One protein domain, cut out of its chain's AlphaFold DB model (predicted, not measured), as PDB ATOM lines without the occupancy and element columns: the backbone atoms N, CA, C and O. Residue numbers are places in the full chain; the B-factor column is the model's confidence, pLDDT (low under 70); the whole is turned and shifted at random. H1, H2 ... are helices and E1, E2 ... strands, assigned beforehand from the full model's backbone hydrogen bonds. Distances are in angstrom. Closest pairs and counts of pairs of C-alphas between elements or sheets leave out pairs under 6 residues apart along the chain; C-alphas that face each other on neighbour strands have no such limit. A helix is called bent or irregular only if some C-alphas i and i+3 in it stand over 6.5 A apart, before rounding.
ATOM      1  N   ILE A  65      -8.624  35.017  -6.326       84.79
ATOM      2  CA  ILE A  65      -7.567  35.516  -5.443       84.79
ATOM      3  C   ILE A  65      -6.280  35.785  -6.212       84.79
ATOM      4  O   ILE A  65      -5.901  35.032  -7.107       84.79
ATOM      5  N   ARG A  66      -5.568  36.849  -5.842       85.74
ATOM      6  CA  ARG A  66      -4.154  37.017  -6.184       85.74
ATOM      7  C   ARG A  66      -3.355  36.945  -4.884       85.74
ATOM      8  O   ARG A  66      -3.330  37.952  -4.176       85.74
ATOM      9  N   PRO A  67      -2.739  35.796  -4.569       93.50
ATOM     10  CA  PRO A  67      -1.812  35.699  -3.450       93.50
ATOM     11  C   PRO A  67      -0.722  36.764  -3.575       93.50
ATOM     12  O   PRO A  67      -0.336  37.127  -4.685       93.50
ATOM     13  N   VAL A  68      -0.225  37.285  -2.461       93.14
ATOM     14  CA  VAL A  68       0.897  38.230  -2.448       93.14
ATOM     15  C   VAL A  68       2.143  37.613  -3.065       93.14
ATOM     16  O   VAL A  68       2.799  38.269  -3.870       93.14
ATOM     17  N   LEU A  69       2.476  36.373  -2.703       95.10
ATOM     18  CA  LEU A  69       3.734  35.729  -3.065       95.10
ATOM     19  C   LEU A  69       3.583  34.793  -4.269       95.10
ATOM     20  O   LEU A  69       2.568  34.123  -4.454       95.10
ATOM     21  N   ASN A  70       4.628  34.718  -5.091       93.86
ATOM     22  CA  ASN A  70       4.747  33.770  -6.197       93.86
ATOM     23  C   ASN A  70       4.852  32.316  -5.708       93.86
ATOM     24  O   ASN A  70       4.462  31.394  -6.424       93.86
ATOM     25  N   ARG A  71       5.361  32.115  -4.490       96.83
ATOM     26  CA  ARG A  71       5.291  30.858  -3.755       96.83
ATOM     27  C   ARG A  71       3.912  30.752  -3.131       96.83
ATOM     28  O   ARG A  71       3.585  31.508  -2.220       96.83
ATOM     29  N   THR A  72       3.122  29.826  -3.653       97.46
ATOM     30  CA  THR A  72       1.769  29.542  -3.183       97.46
ATOM     31  C   THR A  72       1.623  28.072  -2.846       97.46
ATOM     32  O   THR A  72       2.392  27.230  -3.319       97.46
ATOM     33  N   TYR A  73       0.607  27.776  -2.048       96.47
ATOM     34  CA  TYR A  73       0.085  26.432  -1.873       96.47
ATOM     35  C   TYR A  73      -1.445  26.470  -1.915       96.47
ATOM     36  O   TYR A  73      -2.073  27.511  -1.695       96.47
ATOM     37  N   THR A  74      -2.053  25.322  -2.203       96.74
ATOM     38  CA  THR A  74      -3.507  25.184  -2.235       96.74
ATOM     39  C   THR A  74      -4.047  25.009  -0.816       96.74
ATOM     40  O   THR A  74      -3.743  24.020  -0.149       96.74
ATOM     41  N   LEU A  75      -4.886  25.943  -0.366       95.80
ATOM     42  CA  LEU A  75      -5.668  25.809   0.856       95.80
ATOM     43  C   LEU A  75      -7.004  25.137   0.521       95.80
ATOM     44  O   LEU A  75      -7.790  25.653  -0.278       95.80
ATOM     45  N   LYS A  76      -7.253  23.980   1.139       94.85
ATOM     46  CA  LYS A  76      -8.476  23.192   0.963       94.85
ATOM     47  C   LYS A  76      -9.404  23.349   2.161       94.85
ATOM     48  O   LYS A  76      -8.975  23.173   3.301       94.85
ATOM     49  N   LEU A  77     -10.672  23.645   1.891       94.63
ATOM     50  CA  LEU A  77     -11.741  23.704   2.885       94.63
ATOM     51  C   LEU A  77     -12.786  22.634   2.573       94.63
ATOM     52  O   LEU A  77     -13.119  22.410   1.412       94.63
ATOM     53  N   SER A  78     -13.314  21.997   3.610       94.07
ATOM     54  CA  SER A  78     -14.333  20.956   3.541       94.07
ATOM     55  C   SER A  78     -15.342  21.184   4.658       94.07
ATOM     56  O   SER A  78     -14.970  21.518   5.777       94.07
ATOM     57  N   ARG A  79     -16.636  20.989   4.390       90.95
ATOM     58  CA  ARG A  79     -17.670  21.064   5.440       90.95
ATOM     59  C   ARG A  79     -17.626  19.881   6.401       90.95
ATOM     60  O   ARG A  79     -18.138  19.970   7.512       90.95
ATOM     61  N   SER A  80     -17.049  18.767   5.954       88.43
ATOM     62  CA  SER A  80     -16.986  17.521   6.720       88.43
ATOM     63  C   SER A  80     -15.837  17.478   7.727       88.43
ATOM     64  O   SER A  80     -15.870  16.672   8.656       88.43
ATOM     65  N   SER A  81     -14.830  18.339   7.559       83.63
ATOM     66  CA  SER A  81     -13.648  18.385   8.412       83.63
ATOM     67  C   SER A  81     -13.444  19.773   8.990       83.63
ATOM     68  O   SER A  81     -13.798  20.773   8.373       83.63
ATOM     69  N   ASP A  82     -12.830  19.845  10.166       76.28
ATOM     70  CA  ASP A  82     -12.459  21.129  10.735       76.28
ATOM     71  C   ASP A  82     -11.207  21.681  10.040       76.28
ATOM     72  O   ASP A  82     -10.072  21.429  10.444       76.28
ATOM     73  N   ASN A  83     -11.405  22.425   8.952       86.63
ATOM     74  CA  ASN A  83     -10.321  23.153   8.290       86.63
ATOM     75  C   ASN A  83     -10.111  24.552   8.886       86.63
ATOM     76  O   ASN A  83      -9.334  25.340   8.336       86.63
ATOM     77  N   TRP A  84     -10.780  24.882   9.997       90.10
ATOM     78  CA  TRP A  84     -10.640  26.188  10.628       90.10
ATOM     79  C   TRP A  84      -9.222  26.432  11.135       90.10
ATOM     80  O   TRP A  84      -8.714  27.551  11.030       90.10
ATOM     81  N   ASP A  85      -8.541  25.382  11.593       92.35
ATOM     82  CA  ASP A  85      -7.135  25.444  11.985       92.35
ATOM     83  C   ASP A  85      -6.227  25.840  10.815       92.35
ATOM     84  O   ASP A  85      -5.277  26.600  10.992       92.35
ATOM     85  N   ALA A  86      -6.515  25.373   9.596       94.69
ATOM     86  CA  ALA A  86      -5.745  25.746   8.411       94.69
ATOM     87  C   ALA A  86      -5.961  27.222   8.037       94.69
ATOM     88  O   ALA A  86      -4.996  27.939   7.779       94.69
ATOM     89  N   ILE A  87      -7.208  27.705   8.101       96.47
ATOM     90  CA  ILE A  87      -7.536  29.126   7.897       96.47
ATOM     91  C   ILE A  87      -6.852  29.990   8.956       96.47
ATOM     92  O   ILE A  87      -6.208  30.985   8.632       96.47
ATOM     93  N   THR A  88      -6.970  29.600  10.224       96.90
ATOM     94  CA  THR A  88      -6.402  30.328  11.362       96.90
ATOM     95  C   THR A  88      -4.884  30.412  11.254       96.90
ATOM     96  O   THR A  88      -4.331  31.491  11.453       96.90
ATOM     97  N   ARG A  89      -4.209  29.317  10.873       95.98
ATOM     98  CA  ARG A  89      -2.764  29.313  10.599       95.98
ATOM     99  C   ARG A  89      -2.398  30.256   9.459       95.98
ATOM    100  O   ARG A  89      -1.512  31.083   9.633       95.98
ATOM    101  N   GLN A  90      -3.106  30.197   8.333       97.82
ATOM    102  CA  GLN A  90      -2.792  31.064   7.196       97.82
ATOM    103  C   GLN A  90      -2.992  32.549   7.526       97.82
ATOM    104  O   GLN A  90      -2.158  33.389   7.186       97.82
ATOM    105  N   LEU A  91      -4.075  32.893   8.227       98.42
ATOM    106  CA  LEU A  91      -4.300  34.261   8.689       98.42
ATOM    107  C   LEU A  91      -3.243  34.684   9.716       98.42
ATOM    108  O   LEU A  91      -2.784  35.825   9.668       98.42
ATOM    109  N   HIS A  92      -2.833  33.785  10.618       98.30
ATOM    110  CA  HIS A  92      -1.750  34.042  11.571       98.30
ATOM    111  C   HIS A  92      -0.452  34.388  10.848       98.30
ATOM    112  O   HIS A  92       0.127  35.430  11.146       98.30
ATOM    113  N   ASP A  93      -0.055  33.600   9.852       97.99
ATOM    114  CA  ASP A  93       1.170  33.813   9.080       97.99
ATOM    115  C   ASP A  93       1.161  35.172   8.370       97.99
ATOM    116  O   ASP A  93       2.123  35.945   8.461       97.99
ATOM    117  N   LEU A  94       0.036  35.519   7.738       97.73
ATOM    118  CA  LEU A  94      -0.145  36.808   7.078       97.73
ATOM    119  C   LEU A  94      -0.093  37.970   8.077       97.73
ATOM    120  O   LEU A  94       0.654  38.924   7.867       97.73
ATOM    121  N   PHE A  95      -0.812  37.897   9.200       98.05
ATOM    122  CA  PHE A  95      -0.733  38.936  10.230       98.05
ATOM    123  C   PHE A  95       0.644  39.006  10.899       98.05
ATOM    124  O   PHE A  95       1.073  40.090  11.304       98.05
ATOM    125  N   ASN A  96       1.353  37.884  11.025       97.40
ATOM    126  CA  ASN A  96       2.699  37.860  11.574       97.40
ATOM    127  C   ASN A  96       3.714  38.487  10.608       97.40
ATOM    128  O   ASN A  96       4.687  39.098  11.051       97.40
ATOM    129  N   SER A  97       3.471  38.439   9.299       96.28
ATOM    130  CA  SER A  97       4.301  39.167   8.336       96.28
ATOM    131  C   SER A  97       4.196  40.693   8.489       96.28
ATOM    132  O   SER A  97       5.161  41.413   8.214       96.28
ATOM    133  N   LEU A  98       3.057  41.201   8.981       95.78
ATOM    134  CA  LEU A  98       2.836  42.626   9.210       95.78
ATOM    135  C   LEU A  98       3.633  43.128  10.423       95.78
ATOM    136  O   LEU A  98       3.830  42.439  11.434       95.78
ATOM    137  N   ASN A  99       4.095  44.379  10.349       93.62
ATOM    138  CA  ASN A  99       4.763  45.009  11.485       93.62
ATOM    139  C   ASN A  99       3.758  45.369  12.601       93.62
ATOM    140  O   ASN A  99       2.560  45.534  12.374       93.62
ATOM    141  N   GLN A 100       4.257  45.541  13.830       91.75
ATOM    142  CA  GLN A 100       3.403  45.810  14.992       91.75
ATOM    143  C   GLN A 100       2.568  47.095  14.851       91.75
ATOM    144  O   GLN A 100       1.446  47.134  15.353       91.75
ATOM    145  N   GLY A 101       3.102  48.137  14.203       92.45
ATOM    146  CA  GLY A 101       2.398  49.406  13.994       92.45
ATOM    147  C   GLY A 101       1.156  49.229  13.123       92.45
ATOM    148  O   GLY A 101       0.068  49.624  13.533       92.45
ATOM    149  N   VAL A 102       1.310  48.528  11.999       93.54
ATOM    150  CA  VAL A 102       0.214  48.170  11.090       93.54
ATOM    151  C   VAL A 102      -0.821  47.315  11.821       93.54
ATOM    152  O   VAL A 102      -2.003  47.646  11.802       93.54
ATOM    153  N   CYS A 103      -0.407  46.278  12.563       95.48
ATOM    154  CA  CYS A 103      -1.361  45.455  13.314       95.48
ATOM    155  C   CYS A 103      -2.161  46.266  14.353       95.48
ATOM    156  O   CYS A 103      -3.338  45.985  14.566       95.48
ATOM    157  N   LYS A 104      -1.546  47.255  15.024       94.46
ATOM    158  CA  LYS A 104      -2.244  48.136  15.984       94.46
ATOM    159  C   LYS A 104      -3.309  48.987  15.298       94.46
ATOM    160  O   LYS A 104      -4.431  49.082  15.790       94.46
ATOM    161  N   GLU A 105      -2.956  49.590  14.170       93.79
ATOM    162  CA  GLU A 105      -3.860  50.432  13.390       93.79
ATOM    163  C   GLU A 105      -5.049  49.628  12.856       93.79
ATOM    164  O   GLU A 105      -6.199  49.985  13.122       93.79
ATOM    165  N   ILE A 106      -4.775  48.480  12.229       94.52
ATOM    166  CA  ILE A 106      -5.801  47.550  11.744       94.52
ATOM    167  C   ILE A 106      -6.719  47.113  12.887       94.52
ATOM    168  O   ILE A 106      -7.937  47.169  12.741       94.52
ATOM    169  N   ALA A 107      -6.173  46.741  14.050       95.92
ATOM    170  CA  ALA A 107      -6.989  46.281  15.173       95.92
ATOM    171  C   ALA A 107      -7.982  47.348  15.648       95.92
ATOM    172  O   ALA A 107      -9.141  47.031  15.908       95.92
ATOM    173  N   LYS A 108      -7.570  48.620  15.716       93.09
ATOM    174  CA  LYS A 108      -8.474  49.725  16.074       93.09
ATOM    175  C   LYS A 108      -9.593  49.907  15.055       93.09
ATOM    176  O   LYS A 108     -10.746  50.080  15.448       93.09
ATOM    177  N   LEU A 109      -9.247  49.901  13.768       93.51
ATOM    178  CA  LEU A 109     -10.202  50.100  12.680       93.51
ATOM    179  C   LEU A 109     -11.198  48.941  12.612       93.51
ATOM    180  O   LEU A 109     -12.405  49.157  12.626       93.51
ATOM    181  N   TRP A 110     -10.706  47.707  12.618       96.02
ATOM    182  CA  TRP A 110     -11.532  46.523  12.402       96.02
ATOM    183  C   TRP A 110     -12.400  46.176  13.613       96.02
ATOM    184  O   TRP A 110     -13.548  45.777  13.439       96.02
ATOM    185  N   ILE A 111     -11.931  46.413  14.845       96.57
ATOM    186  CA  ILE A 111     -12.802  46.298  16.028       96.57
ATOM    187  C   ILE A 111     -13.939  47.322  15.967       96.57
ATOM    188  O   ILE A 111     -15.059  47.002  16.358       96.57
ATOM    189  N   ARG A 112     -13.684  48.536  15.460       95.33
ATOM    190  CA  ARG A 112     -14.735  49.548  15.279       95.33
ATOM    191  C   ARG A 112     -15.755  49.126  14.221       95.33
ATOM    192  O   ARG A 112     -16.936  49.359  14.438       95.33
ATOM    193  N   ILE A 113     -15.313  48.495  13.130       93.94
ATOM    194  CA  ILE A 113     -16.206  47.927  12.106       93.94
ATOM    195  C   ILE A 113     -17.087  46.832  12.718       93.94
ATOM    196  O   ILE A 113     -18.304  46.863  12.569       93.94
ATOM    197  N   LEU A 114     -16.492  45.883  13.450       95.32
ATOM    198  CA  LEU A 114     -17.241  44.775  14.049       95.32
ATOM    199  C   LEU A 114     -18.202  45.231  15.155       95.32
ATOM    200  O   LEU A 114     -19.303  44.704  15.291       95.32
ATOM    201  N   ALA A 115     -17.752  46.160  15.996       95.13
ATOM    202  CA  ALA A 115     -18.434  46.560  17.217       95.13
ATOM    203  C   ALA A 115     -18.249  48.072  17.470       95.13
ATOM    204  O   ALA A 115     -17.480  48.469  18.351       95.13
ATOM    205  N   PRO A 116     -18.978  48.947  16.752       93.98
ATOM    206  CA  PRO A 116     -18.809  50.401  16.857       93.98
ATOM    207  C   PRO A 116     -19.073  50.929  18.275       93.98
ATOM    208  O   PRO A 116     -18.369  51.814  18.757       93.98
ATOM    209  N   ASN A 117     -20.015  50.312  18.996       92.62
ATOM    210  CA  ASN A 117     -20.358  50.652  20.380       92.62
ATOM    211  C   ASN A 117     -19.600  49.811  21.420       92.62
ATOM    212  O   ASN A 117     -20.019  49.732  22.578       92.62
ATOM    213  N   LYS A 118     -18.479  49.175  21.049       92.71
ATOM    214  CA  LYS A 118     -17.729  48.290  21.950       92.71
ATOM    215  C   LYS A 118     -17.379  48.967  23.275       92.71
ATOM    216  O   LYS A 118     -17.556  48.352  24.313       92.71
ATOM    217  N   GLN A 119     -16.899  50.212  23.279       90.36
ATOM    218  CA  GLN A 119     -16.506  50.871  24.537       90.36
ATOM    219  C   GLN A 119     -17.677  51.100  25.500       90.36
ATOM    220  O   GLN A 119     -17.463  51.142  26.705       90.36
ATOM    221  N   LYS A 120     -18.907  51.199  24.982       91.13
ATOM    222  CA  LYS A 120     -20.118  51.345  25.793       91.13
ATOM    223  C   LYS A 120     -20.527  50.018  26.441       91.13
ATOM    224  O   LYS A 120     -20.795  49.993  27.636       91.13
ATOM    225  N   HIS A 121     -20.568  48.934  25.663       91.13
ATOM    226  CA  HIS A 121     -21.063  47.629  26.134       91.13
ATOM    227  C   HIS A 121     -19.974  46.762  26.786       91.13
ATOM    228  O   HIS A 121     -20.249  46.028  27.728       91.13
ATOM    229  N   PHE A 122     -18.732  46.874  26.316       92.44
ATOM    230  CA  PHE A 122     -17.575  46.090  26.754       92.44
ATOM    231  C   PHE A 122     -16.379  47.018  27.029       92.44
ATOM    232  O   PHE A 122     -15.394  47.023  26.276       92.44
ATOM    233  N   PRO A 123     -16.458  47.885  28.053       93.23
ATOM    234  CA  PRO A 123     -15.355  48.769  28.409       93.23
ATOM    235  C   PRO A 123     -14.168  47.964  28.952       93.23
ATOM    236  O   PRO A 123     -14.342  47.038  29.740       93.23
ATOM    237  N   TYR A 124     -12.942  48.358  28.601       92.28
ATOM    238  CA  TYR A 124     -11.727  47.676  29.080       92.28
ATOM    239  C   TYR A 124     -11.484  47.825  30.593       92.28
ATOM    240  O   TYR A 124     -10.723  47.058  31.179       92.28
ATOM    241  N   SER A 125     -12.136  48.792  31.247       90.03
ATOM    242  CA  SER A 125     -12.090  48.963  32.703       90.03
ATOM    243  C   SER A 125     -12.830  47.856  33.462       90.03
ATOM    244  O   SER A 125     -12.476  47.568  34.604       90.03
ATOM    245  N   LYS A 126     -13.824  47.210  32.837       87.49
ATOM    246  CA  LYS A 126     -14.587  46.100  33.419       87.49
ATOM    247  C   LYS A 126     -14.073  44.776  32.858       87.49
ATOM    248  O   LYS A 126     -14.585  44.273  31.861       87.49
ATOM    249  N   LYS A 127     -13.054  44.206  33.505       81.97
ATOM    250  CA  LYS A 127     -12.400  42.966  33.048       81.97
ATOM    251  C   LYS A 127     -13.344  41.761  32.968       81.97
ATOM    252  O   LYS A 127     -13.086  40.872  32.167       81.97
ATOM    253  N   ASP A 128     -14.438  41.775  33.726       86.39
ATOM    254  CA  ASP A 128     -15.427  40.690  33.753       86.39
ATOM    255  C   ASP A 128     -16.434  40.757  32.589       86.39
ATOM    256  O   ASP A 128     -17.160  39.798  32.337       86.39
ATOM    257  N   VAL A 129     -16.478  41.873  31.849       91.06
ATOM    258  CA  VAL A 129     -17.397  42.080  30.719       91.06
ATOM    259  C   VAL A 129     -16.612  41.974  29.412       91.06
ATOM    260  O   VAL A 129     -16.118  42.965  28.868       91.06
ATOM    261  N   VAL A 130     -16.471  40.743  28.918       93.31
ATOM    262  CA  VAL A 130     -15.678  40.401  27.725       93.31
ATOM    263  C   VAL A 130     -16.613  40.041  26.563       93.31
ATOM    264  O   VAL A 130     -17.526  39.235  26.755       93.31
ATOM    265  N   PRO A 131     -16.426  40.606  25.355       94.93
ATOM    266  CA  PRO A 131     -17.269  40.257  24.220       94.93
ATOM    267  C   PRO A 131     -16.997  38.823  23.748       94.93
ATOM    268  O   PRO A 131     -15.862  38.356  23.778       94.93
ATOM    269  N   ASN A 132     -18.028  38.139  23.247       93.98
ATOM    270  CA  ASN A 132     -17.945  36.738  22.808       93.98
ATOM    271  C   ASN A 132     -16.940  36.483  21.668       93.98
ATOM    272  O   ASN A 132     -16.442  35.369  21.530       93.98
ATOM    273  N   TRP A 133     -16.642  37.499  20.857       94.56
ATOM    274  CA  TRP A 133     -15.649  37.438  19.785       94.56
ATOM    275  C   TRP A 133     -14.214  37.675  20.277       94.56
ATOM    276  O   TRP A 133     -13.268  37.431  19.532       94.56
ATOM    277  N   TRP A 134     -14.009  38.122  21.517       95.90
ATOM    278  CA  TRP A 134     -12.670  38.243  22.087       95.90
ATOM    279  C   TRP A 134     -12.118  36.850  22.449       95.90
ATOM    280  O   TRP A 134     -12.840  36.064  23.068       95.90
ATOM    281  N   PRO A 135     -10.866  36.505  22.094       95.54
ATOM    282  CA  PRO A 135     -10.295  35.204  22.441       95.54
ATOM    283  C   PRO A 135     -10.234  34.996  23.961       95.54
ATOM    284  O   PRO A 135      -9.787  35.877  24.695       95.54
ATOM    285  N   ARG A 136     -10.661  33.822  24.447       93.91
ATOM    286  CA  ARG A 136     -10.760  33.527  25.893       93.91
ATOM    287  C   ARG A 136      -9.402  33.488  26.598       93.91
ATOM    288  O   ARG A 136      -9.326  33.726  27.798       93.91
ATOM    289  N   ASP A 137      -8.348  33.170  25.859       94.46
ATOM    290  CA  ASP A 137      -6.964  33.094  26.324       94.46
ATOM    291  C   ASP A 137      -6.218  34.436  26.218       94.46
ATOM    292  O   ASP A 137      -5.056  34.526  26.614       94.46
ATOM    293  N   VAL A 138      -6.872  35.492  25.717       95.72
ATOM    294  CA  VAL A 138      -6.290  36.830  25.572       95.72
ATOM    295  C   VAL A 138      -6.924  37.796  26.565       95.72
ATOM    296  O   VAL A 138      -8.139  37.971  26.620       95.72
ATOM    297  N   VAL A 139      -6.087  38.511  27.316       93.94
ATOM    298  CA  VAL A 139      -6.543  39.527  28.276       93.94
ATOM    299  C   VAL A 139      -7.355  40.615  27.563       93.94
ATOM    300  O   VAL A 139      -6.889  41.206  26.589       93.94
ATOM    301  N   HIS A 140      -8.555  40.919  28.066       95.11
ATOM    302  CA  HIS A 140      -9.410  41.984  27.534       95.11
ATOM    303  C   HIS A 140      -8.849  43.371  27.894       95.11
ATOM    304  O   HIS A 140      -9.157  43.949  28.932       95.11
ATOM    305  N   THR A 141      -7.981  43.893  27.028       93.97
ATOM    306  CA  THR A 141      -7.369  45.227  27.113       93.97
ATOM    307  C   THR A 141      -7.273  45.855  25.721       93.97
ATOM    308  O   THR A 141      -7.525  45.189  24.715       93.97
ATOM    309  N   GLU A 142      -6.924  47.138  25.634       92.06
ATOM    310  CA  GLU A 142      -6.785  47.818  24.346       92.06
ATOM    311  C   GLU A 142      -5.746  47.122  23.448       92.06
ATOM    312  O   GLU A 142      -4.669  46.748  23.926       92.06
ATOM    313  N   PRO A 143      -5.999  46.991  22.129       91.60
ATOM    314  CA  PRO A 143      -5.091  46.289  21.220       91.60
ATOM    315  C   PRO A 143      -3.680  46.886  21.176       91.60
ATOM    316  O   PRO A 143      -2.710  46.195  20.852       91.60
ATOM    317  N   ASP A 144      -3.532  48.164  21.525       92.31
ATOM    318  CA  ASP A 144      -2.240  48.845  21.622       92.31
ATOM    319  C   ASP A 144      -1.348  48.303  22.740       92.31
ATOM    320  O   ASP A 144      -0.120  48.373  22.616       92.31
ATOM    321  N   HIS A 145      -1.959  47.738  23.783       93.94
ATOM    322  CA  HIS A 145      -1.296  47.190  24.964       93.94
ATOM    323  C   HIS A 145      -1.076  45.677  24.889       93.94
ATOM    324  O   HIS A 145      -0.337  45.125  25.701       93.94
ATOM    325  N   LEU A 146      -1.667  45.001  23.900       94.94
ATOM    326  CA  LEU A 146      -1.437  43.578  23.667       94.94
ATOM    327  C   LEU A 146      -0.042  43.306  23.094       94.94
ATOM    328  O   LEU A 146       0.528  44.101  22.333       94.94
ATOM    329  N   ARG A 147       0.494  42.121  23.392       95.63
ATOM    330  CA  ARG A 147       1.637  41.576  22.648       95.63
ATOM    331  C   ARG A 147       1.210  41.273  21.211       95.63
ATOM    332  O   ARG A 147       0.020  41.221  20.908       95.63
ATOM    333  N   LYS A 148       2.178  41.141  20.298       94.94
ATOM    334  CA  LYS A 148       1.874  40.912  18.877       94.94
ATOM    335  C   LYS A 148       1.024  39.655  18.688       94.94
ATOM    336  O   LYS A 148      -0.051  39.781  18.121       94.94
ATOM    337  N   GLU A 149       1.440  38.530  19.261       96.02
ATOM    338  CA  GLU A 149       0.706  37.259  19.184       96.02
ATOM    339  C   GLU A 149      -0.745  37.364  19.665       96.02
ATOM    340  O   GLU A 149      -1.672  37.007  18.942       96.02
ATOM    341  N   ASP A 150      -0.971  37.948  20.842       97.64
ATOM    342  CA  ASP A 150      -2.323  38.121  21.382       97.64
ATOM    343  C   ASP A 150      -3.182  39.039  20.502       97.64
ATOM    344  O   ASP A 150      -4.370  38.793  20.292       97.64
ATOM    345  N   ARG A 151      -2.578  40.089  19.931       97.40
ATOM    346  CA  ARG A 151      -3.261  40.973  18.981       97.40
ATOM    347  C   ARG A 151      -3.639  40.236  17.700       97.40
ATOM    348  O   ARG A 151      -4.720  40.488  17.180       97.40
ATOM    349  N   ILE A 152      -2.776  39.353  17.197       98.06
ATOM    350  CA  ILE A 152      -3.064  38.538  16.010       98.06
ATOM    351  C   ILE A 152      -4.283  37.654  16.274       98.06
ATOM    352  O   ILE A 152      -5.205  37.656  15.467       98.06
ATOM    353  N   LYS A 153      -4.356  36.987  17.432       97.94
ATOM    354  CA  LYS A 153      -5.535  36.189  17.812       97.94
ATOM    355  C   LYS A 153      -6.822  37.017  17.812       97.94
ATOM    356  O   LYS A 153      -7.831  36.595  17.253       97.94
ATOM    357  N   VAL A 154      -6.782  38.223  18.387       97.82
ATOM    358  CA  VAL A 154      -7.927  39.152  18.361       97.82
ATOM    359  C   VAL A 154      -8.302  39.515  16.924       97.82
ATOM    360  O   VAL A 154      -9.474  39.458  16.568       97.82
ATOM    361  N   LEU A 155      -7.324  39.864  16.087       98.39
ATOM    362  CA  LEU A 155      -7.544  40.235  14.689       98.39
ATOM    363  C   LEU A 155      -8.167  39.100  13.869       98.39
ATOM    364  O   LEU A 155      -9.101  39.357  13.110       98.39
ATOM    365  N   ILE A 156      -7.700  37.862  14.055       98.37
ATOM    366  CA  ILE A 156      -8.271  36.677  13.406       98.37
ATOM    367  C   ILE A 156      -9.735  36.521  13.812       98.37
ATOM    368  O   ILE A 156     -10.595  36.450  12.936       98.37
ATOM    369  N   ASN A 157     -10.053  36.548  15.108       97.58
ATOM    370  CA  ASN A 157     -11.441  36.433  15.565       97.58
ATOM    371  C   ASN A 157     -12.336  37.567  15.048       97.58
ATOM    372  O   ASN A 157     -13.507  37.342  14.749       97.58
ATOM    373  N   VAL A 158     -11.797  38.784  14.943       97.70
ATOM    374  CA  VAL A 158     -12.536  39.939  14.426       97.70
ATOM    375  C   VAL A 158     -12.862  39.756  12.948       97.70
ATOM    376  O   VAL A 158     -14.029  39.834  12.577       97.70
ATOM    377  N   VAL A 159     -11.858  39.483  12.108       96.08
ATOM    378  CA  VAL A 159     -12.048  39.403  10.650       96.08
ATOM    379  C   VAL A 159     -12.848  38.167  10.238       96.08
ATOM    380  O   VAL A 159     -13.559  38.181   9.236       96.08
ATOM    381  N   THR A 160     -12.789  37.095  11.025       95.61
ATOM    382  CA  THR A 160     -13.546  35.866  10.765       95.61
ATOM    383  C   THR A 160     -14.977  35.906  11.291       95.61
ATOM    384  O   THR A 160     -15.804  35.106  10.853       95.61
ATOM    385  N   ASN A 161     -15.329  36.860  12.154       94.74
ATOM    386  CA  ASN A 161     -16.687  36.997  12.669       94.74
ATOM    387  C   ASN A 161     -17.702  37.238  11.536       94.74
ATOM    388  O   ASN A 161     -17.486  38.104  10.690       94.74
ATOM    389  N   LYS A 162     -18.834  36.519  11.536       91.77
ATOM    390  CA  LYS A 162     -19.886  36.662  10.511       91.77
ATOM    391  C   LYS A 162     -20.460  38.080  10.394       91.77
ATOM    392  O   LYS A 162     -20.896  38.473   9.322       91.77
ATOM    393  N   ASN A 163     -20.409  38.863  11.470       91.83
ATOM    394  CA  ASN A 163     -20.908  40.236  11.492       91.83
ATOM    395  C   ASN A 163     -19.881  41.266  10.995       91.83
ATOM    396  O   ASN A 163     -20.219  42.443  10.890       91.83
ATOM    397  N   PHE A 164     -18.643  40.857  10.696       92.66
ATOM    398  CA  PHE A 164     -17.616  41.759  10.185       92.66
ATOM    399  C   PHE A 164     -17.949  42.226   8.761       92.66
ATOM    400  O   PHE A 164     -18.086  41.412   7.845       92.66
ATOM    401  N   LYS A 165     -18.067  43.543   8.565       89.05
ATOM    402  CA  LYS A 165     -18.476  44.156   7.296       89.05
ATOM    403  C   LYS A 165     -17.262  44.549   6.459       89.05
ATOM    404  O   LYS A 165     -16.686  45.616   6.633       89.05
ATOM    405  N   PHE A 166     -16.878  43.690   5.515       85.84
ATOM    406  CA  PHE A 166     -15.705  43.925   4.661       85.84
ATOM    407  C   PHE A 166     -15.801  45.181   3.792       85.84
ATOM    408  O   PHE A 166     -14.779  45.787   3.493       85.84
ATOM    409  N   ARG A 167     -17.015  45.590   3.416       80.55
ATOM    410  CA  ARG A 167     -17.260  46.803   2.622       80.55
ATOM    411  C   ARG A 167     -16.842  48.086   3.341       80.55
ATOM    412  O   ARG A 167     -16.517  49.064   2.681       80.55
ATOM    413  N   ASP A 168     -16.802  48.049   4.670       85.46
ATOM    414  CA  ASP A 168     -16.408  49.183   5.506       85.46
ATOM    415  C   ASP A 168     -14.886  49.231   5.734       85.46
ATOM    416  O   ASP A 168     -14.377  50.117   6.424       85.46
ATOM    417  N   VAL A 169     -14.133  48.270   5.181       85.21
ATOM    418  CA  VAL A 169     -12.676  48.244   5.283       85.21
ATOM    419  C   VAL A 169     -12.067  49.174   4.239       85.21
ATOM    420  O   VAL A 169     -11.985  48.847   3.059       85.21
ATOM    421  N   ASP A 170     -11.558  50.314   4.697       82.29
ATOM    422  CA  ASP A 170     -10.730  51.198   3.878       82.29
ATOM    423  C   ASP A 170      -9.243  50.846   4.034       82.29
ATOM    424  O   ASP A 170      -8.568  51.299   4.965       82.29
ATOM    425  N   THR A 171      -8.716  50.044   3.105       78.29
ATOM    426  CA  THR A 171      -7.295  49.663   3.090       78.29
ATOM    427  C   THR A 171      -6.361  50.839   2.806       78.29
ATOM    428  O   THR A 171      -5.220  50.819   3.266       78.29
ATOM    429  N   LYS A 172      -6.827  51.884   2.107       73.14
ATOM    430  CA  LYS A 172      -6.015  53.059   1.740       73.14
ATOM    431  C   LYS A 172      -5.772  53.984   2.927       73.14
ATOM    432  O   LYS A 172      -4.784  54.715   2.945       73.14
ATOM    433  N   SER A 173      -6.655  53.944   3.926       75.19
ATOM    434  CA  SER A 173      -6.506  54.716   5.165       75.19
ATOM    435  C   SER A 173      -5.371  54.224   6.071       75.19
ATOM    436  O   SER A 173      -4.927  54.971   6.945       75.19
ATOM    437  N   ILE A 174      -4.892  52.992   5.868       77.48
ATOM    438  CA  ILE A 174      -3.895  52.351   6.728       77.48
ATOM    439  C   ILE A 174      -2.521  52.954   6.434       77.48
ATOM    440  O   ILE A 174      -1.938  52.753   5.367       77.48
ATOM    441  N   LYS A 175      -1.974  53.693   7.403       76.10
ATOM    442  CA  LYS A 175      -0.695  54.390   7.253       76.10
ATOM    443  C   LYS A 175       0.464  53.400   7.245       76.10
ATOM    444  O   LYS A 175       0.959  52.969   8.285       76.10
ATOM    445  N   THR A 176       0.983  53.105   6.059       80.57
ATOM    446  CA  THR A 176       2.159  52.246   5.897       80.57
ATOM    447  C   THR A 176       3.252  52.902   5.059       80.57
ATOM    448  O   THR A 176       2.990  53.649   4.123       80.57
ATOM    449  N   LYS A 177       4.507  52.628   5.432       78.96
ATOM    450  CA  LYS A 177       5.711  52.991   4.662       78.96
ATOM    451  C   LYS A 177       6.291  51.804   3.897       78.96
ATOM    452  O   LYS A 177       7.250  51.976   3.156       78.96
ATOM    453  N   VAL A 178       5.791  50.600   4.171       81.77
ATOM    454  CA  VAL A 178       6.337  49.371   3.605       81.77
ATOM    455  C   VAL A 178       5.519  49.015   2.380       81.77
ATOM    456  O   VAL A 178       4.302  48.832   2.468       81.77
ATOM    457  N   GLU A 179       6.211  48.921   1.254       79.35
ATOM    458  CA  GLU A 179       5.650  48.439   0.002       79.35
ATOM    459  C   GLU A 179       4.990  47.068   0.219       79.35
ATOM    460  O   GLU A 179       5.412  46.290   1.075       79.35
ATOM    461  N   HIS A 180       3.899  46.791  -0.493       83.70
ATOM    462  CA  HIS A 180       3.168  45.513  -0.436       83.70
ATOM    463  C   HIS A 180       2.354  45.235   0.841       83.70
ATOM    464  O   HIS A 180       1.611  44.258   0.870       83.70
ATOM    465  N   THR A 181       2.385  46.113   1.854       89.53
ATOM    466  CA  THR A 181       1.516  46.000   3.053       89.53
ATOM    467  C   THR A 181       0.041  45.849   2.669       89.53
ATOM    468  O   THR A 181      -0.665  44.992   3.192       89.53
ATOM    469  N   GLU A 182      -0.425  46.672   1.726       85.49
ATOM    470  CA  GLU A 182      -1.808  46.643   1.253       85.49
ATOM    471  C   GLU A 182      -2.158  45.292   0.612       85.49
ATOM    472  O   GLU A 182      -3.234  44.752   0.855       85.49
ATOM    473  N   ALA A 183      -1.233  44.698  -0.149       86.85
ATOM    474  CA  ALA A 183      -1.451  43.406  -0.791       86.85
ATOM    475  C   ALA A 183      -1.652  42.280   0.241       86.85
ATOM    476  O   ALA A 183      -2.540  41.449   0.067       86.85
ATOM    477  N   ILE A 184      -0.888  42.295   1.339       92.52
ATOM    478  CA  ILE A 184      -1.036  41.341   2.454       92.52
ATOM    479  C   ILE A 184      -2.406  41.494   3.113       92.52
ATOM    480  O   ILE A 184      -3.086  40.506   3.380       92.52
ATOM    481  N   ILE A 185      -2.837  42.734   3.340       91.69
ATOM    482  CA  ILE A 185      -4.144  43.025   3.933       91.69
ATOM    483  C   ILE A 185      -5.275  42.549   3.016       91.69
ATOM    484  O   ILE A 185      -6.230  41.941   3.498       91.69
ATOM    485  N   HIS A 186      -5.157  42.767   1.705       88.55
ATOM    486  CA  HIS A 186      -6.118  42.254   0.727       88.55
ATOM    487  C   HIS A 186      -6.193  40.730   0.743       88.55
ATOM    488  O   HIS A 186      -7.292  40.188   0.697       88.55
ATOM    489  N   GLU A 187      -5.061  40.029   0.858       93.48
ATOM    490  CA  GLU A 187      -5.068  38.567   0.960       93.48
ATOM    491  C   GLU A 187      -5.750  38.087   2.253       93.48
ATOM    492  O   GLU A 187      -6.597  37.198   2.199       93.48
ATOM    493  N   ILE A 188      -5.476  38.724   3.399       95.90
ATOM    494  CA  ILE A 188      -6.162  38.446   4.678       95.90
ATOM    495  C   ILE A 188      -7.678  38.599   4.530       95.90
ATOM    496  O   ILE A 188      -8.437  37.698   4.894       95.90
ATOM    497  N   ILE A 189      -8.115  39.745   3.998       91.77
ATOM    498  CA  ILE A 189      -9.531  40.058   3.776       91.77
ATOM    499  C   ILE A 189     -10.156  39.000   2.882       91.77
ATOM    500  O   ILE A 189     -11.218  38.475   3.199       91.77
ATOM    501  N   TYR A 190      -9.476  38.665   1.791       91.71
ATOM    502  CA  TYR A 190      -9.974  37.721   0.816       91.71
ATOM    503  C   TYR A 190     -10.154  36.323   1.419       91.71
ATOM    504  O   TYR A 190     -11.215  35.725   1.254       91.71
ATOM    505  N   ILE A 191      -9.158  35.806   2.145       94.67
ATOM    506  CA  ILE A 191      -9.233  34.478   2.774       94.67
ATOM    507  C   ILE A 191     -10.374  34.439   3.790       94.67
ATOM    508  O   ILE A 191     -11.195  33.521   3.762       94.67
ATOM    509  N   ALA A 192     -10.464  35.448   4.660       95.03
ATOM    510  CA  ALA A 192     -11.522  35.527   5.661       95.03
ATOM    511  C   ALA A 192     -12.913  35.668   5.021       95.03
ATOM    512  O   ALA A 192     -13.885  35.088   5.508       95.03
ATOM    513  N   TYR A 193     -13.011  36.415   3.921       91.85
ATOM    514  CA  TYR A 193     -14.242  36.583   3.160       91.85
ATOM    515  C   TYR A 193     -14.674  35.284   2.488       91.85
ATOM    516  O   TYR A 193     -15.805  34.849   2.687       91.85
ATOM    517  N   LEU A 194     -13.772  34.630   1.757       91.74
ATOM    518  CA  LEU A 194     -14.055  33.388   1.046       91.74
ATOM    519  C   LEU A 194     -14.399  32.245   2.010       91.74
ATOM    520  O   LEU A 194     -15.379  31.537   1.787       91.74
ATOM    521  N   ALA A 195     -13.654  32.106   3.110       93.61
ATOM    522  CA  ALA A 195     -13.996  31.166   4.174       93.61
ATOM    523  C   ALA A 195     -15.377  31.480   4.769       93.61
ATOM    524  O   ALA A 195     -16.190  30.580   4.968       93.61
ATOM    525  N   GLY A 196     -15.678  32.762   4.998       92.89
ATOM    526  CA  GLY A 196     -16.985  33.200   5.472       92.89
ATOM    527  C   GLY A 196     -18.123  32.853   4.510       92.89
ATOM    528  O   GLY A 196     -19.144  32.333   4.947       92.89
ATOM    529  N   LEU A 197     -17.952  33.086   3.208       90.53
ATOM    530  CA  LEU A 197     -18.932  32.690   2.194       90.53
ATOM    531  C   LEU A 197     -19.139  31.176   2.160       90.53
ATOM    532  O   LEU A 197     -20.266  30.713   2.028       90.53
ATOM    533  N   PHE A 198     -18.067  30.396   2.289       92.95
ATOM    534  CA  PHE A 198     -18.157  28.942   2.266       92.95
ATOM    535  C   PHE A 198     -18.920  28.384   3.478       92.95
ATOM    536  O   PHE A 198     -19.791  27.529   3.312       92.95
ATOM    537  N   TYR A 199     -18.641  28.878   4.687       92.27
ATOM    538  CA  TYR A 199     -19.270  28.356   5.908       92.27
ATOM    539  C   TYR A 199     -20.617  29.000   6.257       92.27
ATOM    540  O   TYR A 199     -21.460  28.320   6.834       92.27
ATOM    541  N   PHE A 200     -20.844  30.274   5.917       90.28
ATOM    542  CA  PHE A 200     -22.079  30.999   6.271       90.28
ATOM    543  C   PHE A 200     -22.961  31.346   5.066       90.28
ATOM    544  O   PHE A 200     -24.087  31.795   5.252       90.28
ATOM    545  N   GLY A 201     -22.483  31.171   3.832       87.56
ATOM    546  CA  GLY A 201     -23.253  31.510   2.635       87.56
ATOM    547  C   GLY A 201     -23.711  32.973   2.630       87.56
ATOM    548  O   GLY A 201     -22.921  33.890   2.876       87.56
ATOM    549  N   HIS A 202     -25.005  33.178   2.382       84.63
ATOM    550  CA  HIS A 202     -25.650  34.494   2.381       84.63
ATOM    551  C   HIS A 202     -25.559  35.225   3.731       84.63
ATOM    552  O   HIS A 202     -25.513  36.455   3.743       84.63
ATOM    553  N   ASP A 203     -25.468  34.507   4.857       86.45
ATOM    554  CA  ASP A 203     -25.386  35.134   6.184       86.45
ATOM    555  C   ASP A 203     -24.089  35.928   6.368       86.45
ATOM    556  O   ASP A 203     -24.005  36.786   7.251       86.45
ATOM    557  N   ARG A 204     -23.064  35.671   5.538       86.12
ATOM    558  CA  ARG A 204     -21.827  36.451   5.568       86.12
ATOM    559  C   ARG A 204     -22.030  37.862   5.023       86.12
ATOM    560  O   ARG A 204     -21.644  38.838   5.665       86.12
ATOM    561  N   ASP A 205     -22.571  37.952   3.814       77.52
ATOM    562  CA  ASP A 205     -22.816  39.197   3.088       77.52
ATOM    563  C   ASP A 205     -23.826  38.926   1.968       77.52
ATOM    564  O   ASP A 205     -23.450  38.567   0.851       77.52
ATOM    565  N   ASN A 206     -25.112  39.072   2.289       76.07
ATOM    566  CA  ASN A 206     -26.200  38.752   1.370       76.07
ATOM    567  C   ASN A 206     -26.086  39.527   0.048       76.07
ATOM    568  O   ASN A 206     -26.175  38.951  -1.031       76.07
ATOM    569  N   GLU A 207     -25.793  40.825   0.136       71.22
ATOM    570  CA  GLU A 207     -25.689  41.687  -1.036       71.22
ATOM    571  C   GLU A 207     -24.525  41.279  -1.951       71.22
ATOM    572  O   GLU A 207     -24.659  41.325  -3.173       71.22
ATOM    573  N   THR A 208     -23.370  40.887  -1.392       70.65
ATOM    574  CA  THR A 208     -22.249  40.423  -2.227       70.65
ATOM    575  C   THR A 208     -22.487  39.003  -2.748       70.65
ATOM    576  O   THR A 208     -22.084  38.687  -3.867       70.65
ATOM    577  N   TYR A 209     -23.176  38.151  -1.985       73.04
ATOM    578  CA  TYR A 209     -23.527  36.797  -2.417       73.04
ATOM    579  C   TYR A 209     -24.457  36.811  -3.645       73.04
ATOM    580  O   TYR A 209     -24.275  36.032  -4.590       73.04
ATOM    581  N   ASP A 210     -25.413  37.742  -3.686       71.13
ATOM    582  CA  ASP A 210     -26.372  37.875  -4.788       71.13
ATOM    583  C   ASP A 210     -25.707  38.252  -6.123       71.13
ATOM    584  O   ASP A 210     -26.114  37.771  -7.189       71.13
ATOM    585  N   ILE A 211     -24.627  39.038  -6.084       69.09
ATOM    586  CA  ILE A 211     -23.878  39.453  -7.283       69.09
ATOM    587  C   ILE A 211     -22.812  38.439  -7.733       69.09
ATOM    588  O   ILE A 211     -22.176  38.651  -8.768       69.09
ATOM    589  N   LEU A 212     -22.612  37.333  -7.003       73.25
ATOM    590  CA  LEU A 212     -21.705  36.263  -7.431       73.25
ATOM    591  C   LEU A 212     -22.146  35.655  -8.768       73.25
ATOM    592  O   LEU A 212     -23.330  35.618  -9.118       73.25
ATOM    593  N   SER A 213     -21.193  35.113  -9.528       73.39
ATOM    594  CA  SER A 213     -21.558  34.354 -10.722       73.39
ATOM    595  C   SER A 213     -22.274  33.058 -10.325       73.39
ATOM    596  O   SER A 213     -22.009  32.465  -9.277       73.39
ATOM    597  N   SER A 214     -23.162  32.557 -11.186       74.19
ATOM    598  CA  SER A 214     -23.844  31.280 -10.934       74.19
ATOM    599  C   SER A 214     -22.878  30.099 -10.810       74.19
ATOM    600  O   SER A 214     -23.214  29.109 -10.169       74.19
ATOM    601  N   ASN A 215     -21.687  30.188 -11.407       77.95
ATOM    602  CA  ASN A 215     -20.655  29.167 -11.253       77.95
ATOM    603  C   ASN A 215     -19.998  29.239  -9.876       77.95
ATOM    604  O   ASN A 215     -19.780  28.203  -9.262       77.95
ATOM    605  N   ASP A 216     -19.733  30.445  -9.380       82.81
ATOM    606  CA  ASP A 216     -19.131  30.644  -8.062       82.81
ATOM    607  C   ASP A 216     -20.063  30.198  -6.943       82.81
ATOM    608  O   ASP A 216     -19.623  29.505  -6.032       82.81
ATOM    609  N   ARG A 217     -21.363  30.498  -7.057       82.93
ATOM    610  CA  ARG A 217     -22.376  29.968  -6.134       82.93
ATOM    611  C   ARG A 217     -22.371  28.442  -6.108       82.93
ATOM    612  O   ARG A 217     -22.240  27.853  -5.044       82.93
ATOM    613  N   LYS A 218     -22.397  27.803  -7.282       86.69
ATOM    614  CA  LYS A 218     -22.333  26.337  -7.389       86.69
ATOM    615  C   LYS A 218     -21.054  25.746  -6.804       86.69
ATOM    616  O   LYS A 218     -21.107  24.637  -6.294       86.69
ATOM    617  N   LEU A 219     -19.914  26.433  -6.921       89.80
ATOM    618  CA  LEU A 219     -18.656  26.004  -6.301       89.80
ATOM    619  C   LEU A 219     -18.730  26.116  -4.776       89.80
ATOM    620  O   LEU A 219     -18.365  25.172  -4.089       89.80
ATOM    621  N   LEU A 220     -19.240  27.234  -4.255       90.08
ATOM    622  CA  LEU A 220     -19.408  27.450  -2.816       90.08
ATOM    623  C   LEU A 220     -20.432  26.491  -2.193       90.08
ATOM    624  O   LEU A 220     -20.291  26.142  -1.027       90.08
ATOM    625  N   GLU A 221     -21.425  26.029  -2.951       90.20
ATOM    626  CA  GLU A 221     -22.398  25.012  -2.527       90.20
ATOM    627  C   GLU A 221     -21.803  23.594  -2.430       90.20
ATOM    628  O   GLU A 221     -22.395  22.738  -1.777       90.20
ATOM    629  N   GLN A 222     -20.636  23.322  -3.033       91.85
ATOM    630  CA  GLN A 222     -19.978  22.011  -2.927       91.85
ATOM    631  C   GLN A 222     -19.450  21.765  -1.522       91.85
ATOM    632  O   GLN A 222     -19.055  22.705  -0.843       91.85
ATOM    633  N   ASP A 223     -19.347  20.500  -1.118       93.47
ATOM    634  CA  ASP A 223     -18.808  20.124   0.193       93.47
ATOM    635  C   ASP A 223     -17.343  20.515   0.393       93.47
ATOM    636  O   ASP A 223     -16.912  20.641   1.538       93.47
ATOM    637  N   GLU A 224     -16.598  20.722  -0.697       94.07
ATOM    638  CA  GLU A 224     -15.180  21.059  -0.670       94.07
ATOM    639  C   GLU A 224     -14.817  22.120  -1.706       94.07
ATOM    640  O   GLU A 224     -15.207  22.030  -2.876       94.07
ATOM    641  N   ILE A 225     -13.990  23.076  -1.289       94.63
ATOM    642  CA  ILE A 225     -13.405  24.096  -2.155       94.63
ATOM    643  C   ILE A 225     -11.900  24.202  -1.946       94.63
ATOM    644  O   ILE A 225     -11.367  23.894  -0.880       94.63
ATOM    645  N   GLU A 226     -11.217  24.685  -2.973       94.85
ATOM    646  CA  GLU A 226      -9.768  24.825  -2.994       94.85
ATOM    647  C   GLU A 226      -9.383  26.157  -3.640       94.85
ATOM    648  O   GLU A 226      -9.937  26.549  -4.675       94.85
ATOM    649  N   PHE A 227      -8.430  26.869  -3.046       94.47
ATOM    650  CA  PHE A 227      -7.902  28.118  -3.594       94.47
ATOM    651  C   PHE A 227      -6.438  28.322  -3.196       94.47
ATOM    652  O   PHE A 227      -5.971  27.792  -2.194       94.47
ATOM    653  N   GLU A 228      -5.700  29.074  -4.009       95.38
ATOM    654  CA  GLU A 228      -4.278  29.334  -3.766       95.38
ATOM    655  C   GLU A 228      -4.085  30.450  -2.743       95.38
ATOM    656  O   GLU A 228      -4.759  31.476  -2.814       95.38
ATOM    657  N   VAL A 229      -3.126  30.269  -1.839       96.81
ATOM    658  CA  VAL A 229      -2.702  31.266  -0.848       96.81
ATOM    659  C   VAL A 229      -1.177  31.354  -0.807       96.81
ATOM    660  O   VAL A 229      -0.480  30.426  -1.218       96.81
ATOM    661  N   SER A 230      -0.642  32.475  -0.338       96.77
ATOM    662  CA  SER A 230       0.797  32.714  -0.243       96.77
ATOM    663  C   SER A 230       1.452  31.818   0.803       96.77
ATOM    664  O   SER A 230       0.998  31.757   1.947       96.77
ATOM    665  N   ASP A 231       2.587  31.217   0.453       97.27
ATOM    666  CA  ASP A 231       3.441  30.494   1.393       97.27
ATOM    667  C   ASP A 231       4.465  31.446   2.030       97.27
ATOM    668  O   ASP A 231       5.578  31.642   1.533       97.27
ATOM    669  N   PHE A 232       4.084  32.066   3.148       95.95
ATOM    670  CA  PHE A 232       4.983  32.946   3.895       95.95
ATOM    671  C   PHE A 232       6.081  32.179   4.642       95.95
ATOM    672  O   PHE A 232       7.146  32.756   4.887       95.95
ATOM    673  N   ARG A 233       5.853  30.902   4.985       95.12
ATOM    674  CA  ARG A 233       6.778  30.047   5.752       95.12
ATOM    675  C   ARG A 233       7.868  29.425   4.873       95.12
ATOM    676  O   ARG A 233       8.886  28.995   5.407       95.12
ATOM    677  N   TYR A 234       7.741  29.487   3.545       93.21
ATOM    678  CA  TYR A 234       8.793  29.091   2.597       93.21
ATOM    679  C   TYR A 234      10.171  29.708   2.913       93.21
ATOM    680  O   TYR A 234      11.211  29.085   2.716       93.21
ATOM    681  N   PHE A 235      10.192  30.945   3.418       89.47
ATOM    682  CA  PHE A 235      11.426  31.671   3.746       89.47
ATOM    683  C   PHE A 235      11.989  31.347   5.139       89.47
ATOM    684  O   PHE A 235      12.968  31.965   5.566       89.47
ATOM    685  N   GLY A 236      11.372  30.410   5.855       91.50
ATOM    686  CA  GLY A 236      11.773  29.958   7.176       91.50
ATOM    687  C   GLY A 236      10.590  29.838   8.127       91.50
ATOM    688  O   GLY A 236       9.542  30.456   7.938       91.50
ATOM    689  N   ASN A 237      10.803  29.090   9.209       91.05
ATOM    690  CA  ASN A 237       9.749  28.731  10.153       91.05
ATOM    691  C   ASN A 237       9.033  29.917  10.785       91.05
ATOM    692  O   ASN A 237       7.922  29.707  11.220       91.05
ATOM    693  N   GLU A 238       9.608  31.121  10.842       90.52
ATOM    694  CA  GLU A 238       8.963  32.339  11.379       90.52
ATOM    695  C   GLU A 238       8.156  33.126  10.330       90.52
ATOM    696  O   GLU A 238       7.381  34.021  10.667       90.52
ATOM    697  N   GLY A 239       8.327  32.785   9.055       93.54
ATOM    698  CA  GLY A 239       7.761  33.498   7.921       93.54
ATOM    699  C   GLY A 239       8.547  34.746   7.504       93.54
ATOM    700  O   GLY A 239       9.387  35.284   8.235       93.54
ATOM    701  N   ILE A 240       8.287  35.226   6.288       95.22
ATOM    702  CA  ILE A 240       8.874  36.470   5.774       95.22
ATOM    703  C   ILE A 240       8.135  37.703   6.320       95.22
ATOM    704  O   ILE A 240       6.916  37.805   6.255       95.22
ATOM    705  N   SER A 241       8.881  38.678   6.846       94.97
ATOM    706  CA  SER A 241       8.330  39.993   7.216       94.97
ATOM    707  C   SER A 241       8.031  40.819   5.967       94.97
ATOM    708  O   SER A 241       8.840  40.822   5.038       94.97
ATOM    709  N   GLN A 242       6.960  41.616   5.989       94.01
ATOM    710  CA  GLN A 242       6.577  42.513   4.893       94.01
ATOM    711  C   GLN A 242       7.730  43.403   4.396       94.01
ATOM    712  O   GLN A 242       7.873  43.629   3.203       94.01
ATOM    713  N   SER A 243       8.626  43.846   5.287       93.48
ATOM    714  CA  SER A 243       9.769  44.701   4.927       93.48
ATOM    715  C   SER A 243      10.890  43.974   4.180       93.48
ATOM    716  O   SER A 243      11.858  44.608   3.769       93.48
ATOM    717  N   LYS A 244      10.824  42.642   4.099       94.57
ATOM    718  CA  LYS A 244      11.800  41.786   3.413       94.57
ATOM    719  C   LYS A 244      11.258  41.232   2.092       94.57
ATOM    720  O   LYS A 244      12.010  40.566   1.382       94.57
ATOM    721  N   ILE A 245       9.985  41.479   1.776       93.40
ATOM    722  CA  ILE A 245       9.387  41.071   0.505       93.40
ATOM    723  C   ILE A 245      10.000  41.927  -0.601       93.40
ATOM    724  O   ILE A 245       9.995  43.152  -0.524       93.40
ATOM    725  N   LYS A 246      10.551  41.263  -1.615       92.02
ATOM    726  CA  LYS A 246      11.077  41.894  -2.824       92.02
ATOM    727  C   LYS A 246      10.057  41.775  -3.946       92.02
ATOM    728  O   LYS A 246       9.304  40.805  -3.977       92.02
ATOM    729  N   ASP A 247      10.129  42.673  -4.920       89.95
ATOM    730  CA  ASP A 247       9.225  42.669  -6.077       89.95
ATOM    731  C   ASP A 247       9.265  41.349  -6.861       89.95
ATOM    732  O   ASP A 247       8.243  40.863  -7.329       89.95
ATOM    733  N   GLU A 248      10.434  40.706  -6.928       92.43
ATOM    734  CA  GLU A 248      10.616  39.396  -7.572       92.43
ATOM    735  C   GLU A 248       9.858  38.249  -6.877       92.43
ATOM    736  O   GLU A 248       9.681  37.180  -7.465       92.43
ATOM    737  N   TYR A 249       9.420  38.445  -5.629       93.57
ATOM    738  CA  TYR A 249       8.613  37.480  -4.885       93.57
ATOM    739  C   TYR A 249       7.120  37.680  -5.105       93.57
ATOM    740  O   TYR A 249       6.355  36.822  -4.682       93.57
ATOM    741  N   LEU A 250       6.687  38.768  -5.745       89.87
ATOM    742  CA  LEU A 250       5.270  39.075  -5.884       89.87
ATOM    743  C   LEU A 250       4.595  38.185  -6.925       89.87
ATOM    744  O   LEU A 250       5.159  37.873  -7.976       89.87
ATOM    745  N   ASN A 251       3.355  37.790  -6.645       87.53
ATOM    746  CA  ASN A 251       2.530  37.090  -7.615       87.53
ATOM    747  C   ASN A 251       1.805  38.075  -8.532       87.53
ATOM    748  O   ASN A 251       1.083  38.971  -8.086       87.53
ATOM    749  N   GLU A 252       1.916  37.847  -9.834       81.78
ATOM    750  CA  GLU A 252       1.134  38.565 -10.840       81.78
ATOM    751  C   GLU A 252      -0.094  37.769 -11.305       81.78
ATOM    752  O   GLU A 252      -0.970  38.316 -11.977       81.78
ATOM    753  N   ASN A 253      -0.191  36.488 -10.936       82.02
ATOM    754  CA  ASN A 253      -1.224  35.587 -11.429       82.02
ATOM    755  C   ASN A 253      -2.475  35.615 -10.551       82.02
ATOM    756  O   ASN A 253      -2.411  35.577  -9.323       82.02
ATOM    757  N   LEU A 254      -3.629  35.625 -11.210       82.53
ATOM    758  CA  LEU A 254      -4.927  35.471 -10.571       82.53
ATOM    759  C   LEU A 254      -5.324  33.989 -10.570       82.53
ATOM    760  O   LEU A 254      -5.288  33.330 -11.610       82.53
ATOM    761  N   PHE A 255      -5.755  33.488  -9.421       86.08
ATOM    762  CA  PHE A 255      -6.214  32.121  -9.225       86.08
ATOM    763  C   PHE A 255      -7.709  32.127  -8.931       86.08
ATOM    764  O   PHE A 255      -8.183  32.905  -8.110       86.08
ATOM    765  N   ARG A 256      -8.468  31.274  -9.619       85.61
ATOM    766  CA  ARG A 256      -9.903  31.101  -9.358       85.61
ATOM    767  C   ARG A 256     -10.124  30.033  -8.296       85.61
ATOM    768  O   ARG A 256      -9.357  29.071  -8.231       85.61
ATOM    769  N   LEU A 257     -11.209  30.189  -7.543       89.88
ATOM    770  CA  LEU A 257     -11.793  29.134  -6.727       89.88
ATOM    771  C   LEU A 257     -12.015  27.864  -7.556       89.88
ATOM    772  O   LEU A 257     -12.488  27.918  -8.694       89.88
ATOM    773  N   LYS A 258     -11.680  26.721  -6.964       91.02
ATOM    774  CA  LYS A 258     -11.887  25.391  -7.533       91.02
ATOM    775  C   LYS A 258     -12.751  24.568  -6.589       91.02
ATOM    776  O   LYS A 258     -12.787  24.820  -5.387       91.02
ATOM    777  N   GLY A 259     -13.436  23.579  -7.150       87.71
ATOM    778  CA  GLY A 259     -14.129  22.564  -6.365       87.71
ATOM    779  C   GLY A 259     -13.170  21.435  -6.010       87.71
ATOM    780  O   GLY A 259     -12.302  21.110  -6.825       87.71
ATOM    781  N   GLY A 260     -13.349  20.790  -4.857       75.30
ATOM    782  CA  GLY A 260     -12.474  19.682  -4.436       75.30
ATOM    783  C   GLY A 260     -12.435  18.497  -5.415       75.30
ATOM    784  O   GLY A 260     -11.472  17.739  -5.448       75.30
TER     785      GLY A 260
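AT A GLANCE: This is residues 65 to 260 of the 429 residues of an uncharacterized protein of Candida albicans (strain SC5314 / ATCC MYA-2876) (UniProt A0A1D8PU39). A long kinked helix, H5, runs through the middle beside H1, and a small two-stranded ribbon, E1 and E2, packs on one side of this helix pair. On the other side H4 packs on H1 and, with its last residues, on H5, and H2 lies side by side with H4; H3 and the loop 122 to 147 lie at one end of the whole, H6 and H7 at the other. The printed part has 196 residues, with two named strands and seven named helices in the order E1, H1 to H7, E2; the sheet E1 - E2 is antiparallel. The class is mostly helix, though under half of the residues are in named elements. The whole is compact, with a radius of gyration of the C-alphas of 16.8 A and spans of 48, 38 and 30 A.

IN THESE COORDINATES: Find C-alpha 72 at (1.769, 29.542, -3.183); from there E1 runs 19.4 A to residue 78. H1 follows at residues 84 to 97, 19.9 A long, then H2 at 100 to 114, 20.7 A, and the short H3 at 118 to 121. H4 takes residues 148 to 160, 18.1 A. Look for C-alpha 181 at (1.516, 46.000, 3.053), where H5 begins; it spans 29.2 A to residue 203, with a kink of 72 degrees near residue 197, and is irregular, C-alphas 199 and 202 being 9.5 A apart. H6 is residues 206 to 210, H7 214 to 220, and E2 224 to 230, ending at C-alpha 230 (0.797, 32.714, -0.243).

HOW THE PARTS SIT: Begin with H5, the hub. It touches H1 at a shallow tilt of 19 degrees, opposite ways, closest at the C-alphas of Leu 91 and Ile 188, 6.1 A. H4 touches H5 with residues 159 to 160 alone, closest at the C-alphas of Thr 160 and Ala 192, 5.5 A. H4 touches H1 at a steep tilt of 53 degrees, with the C-alphas of Phe 95 and Ile 152 closest at 6.2 A. H2 touches H4 at a shallow tilt of 31 degrees, the same way, closest at the C-alphas of Ala 107 and Leu 155, 6.1 A. H3 touches no helix. Past the kink, H5 touches H6, closest at the C-alphas of His 202 and Tyr 209, 5.7 A, and only just touches H7, with 3 pairs of C-alphas within 8 A, closest Phe 198 and Leu 220, 5.4 A. Between E1 and E2, look at N 75 and O 227, 2.8 A, and N 225 and O 77, 2.9 A, within hydrogen-bond range. In H1, H2, H4, H6 and H7 every O i to N i+4 pair is within range, in H5 17 of 19; H3 is too short for such a pair.

THE WHOLE: The C-alphas of Ser 125 and Asn 215 are the two farthest apart, 49.0 A. The printed part has no cut. The links H3 to H4, residues 122 to 147, and H4 to H5, residues 161 to 180, are long. Residues 231 to 260 hold no named element, but 258 to 259 pair antiparallel with 225 to 226 of E2. The mean pLDDT of the printed part is 90.6, and residue 211 alone is under 70.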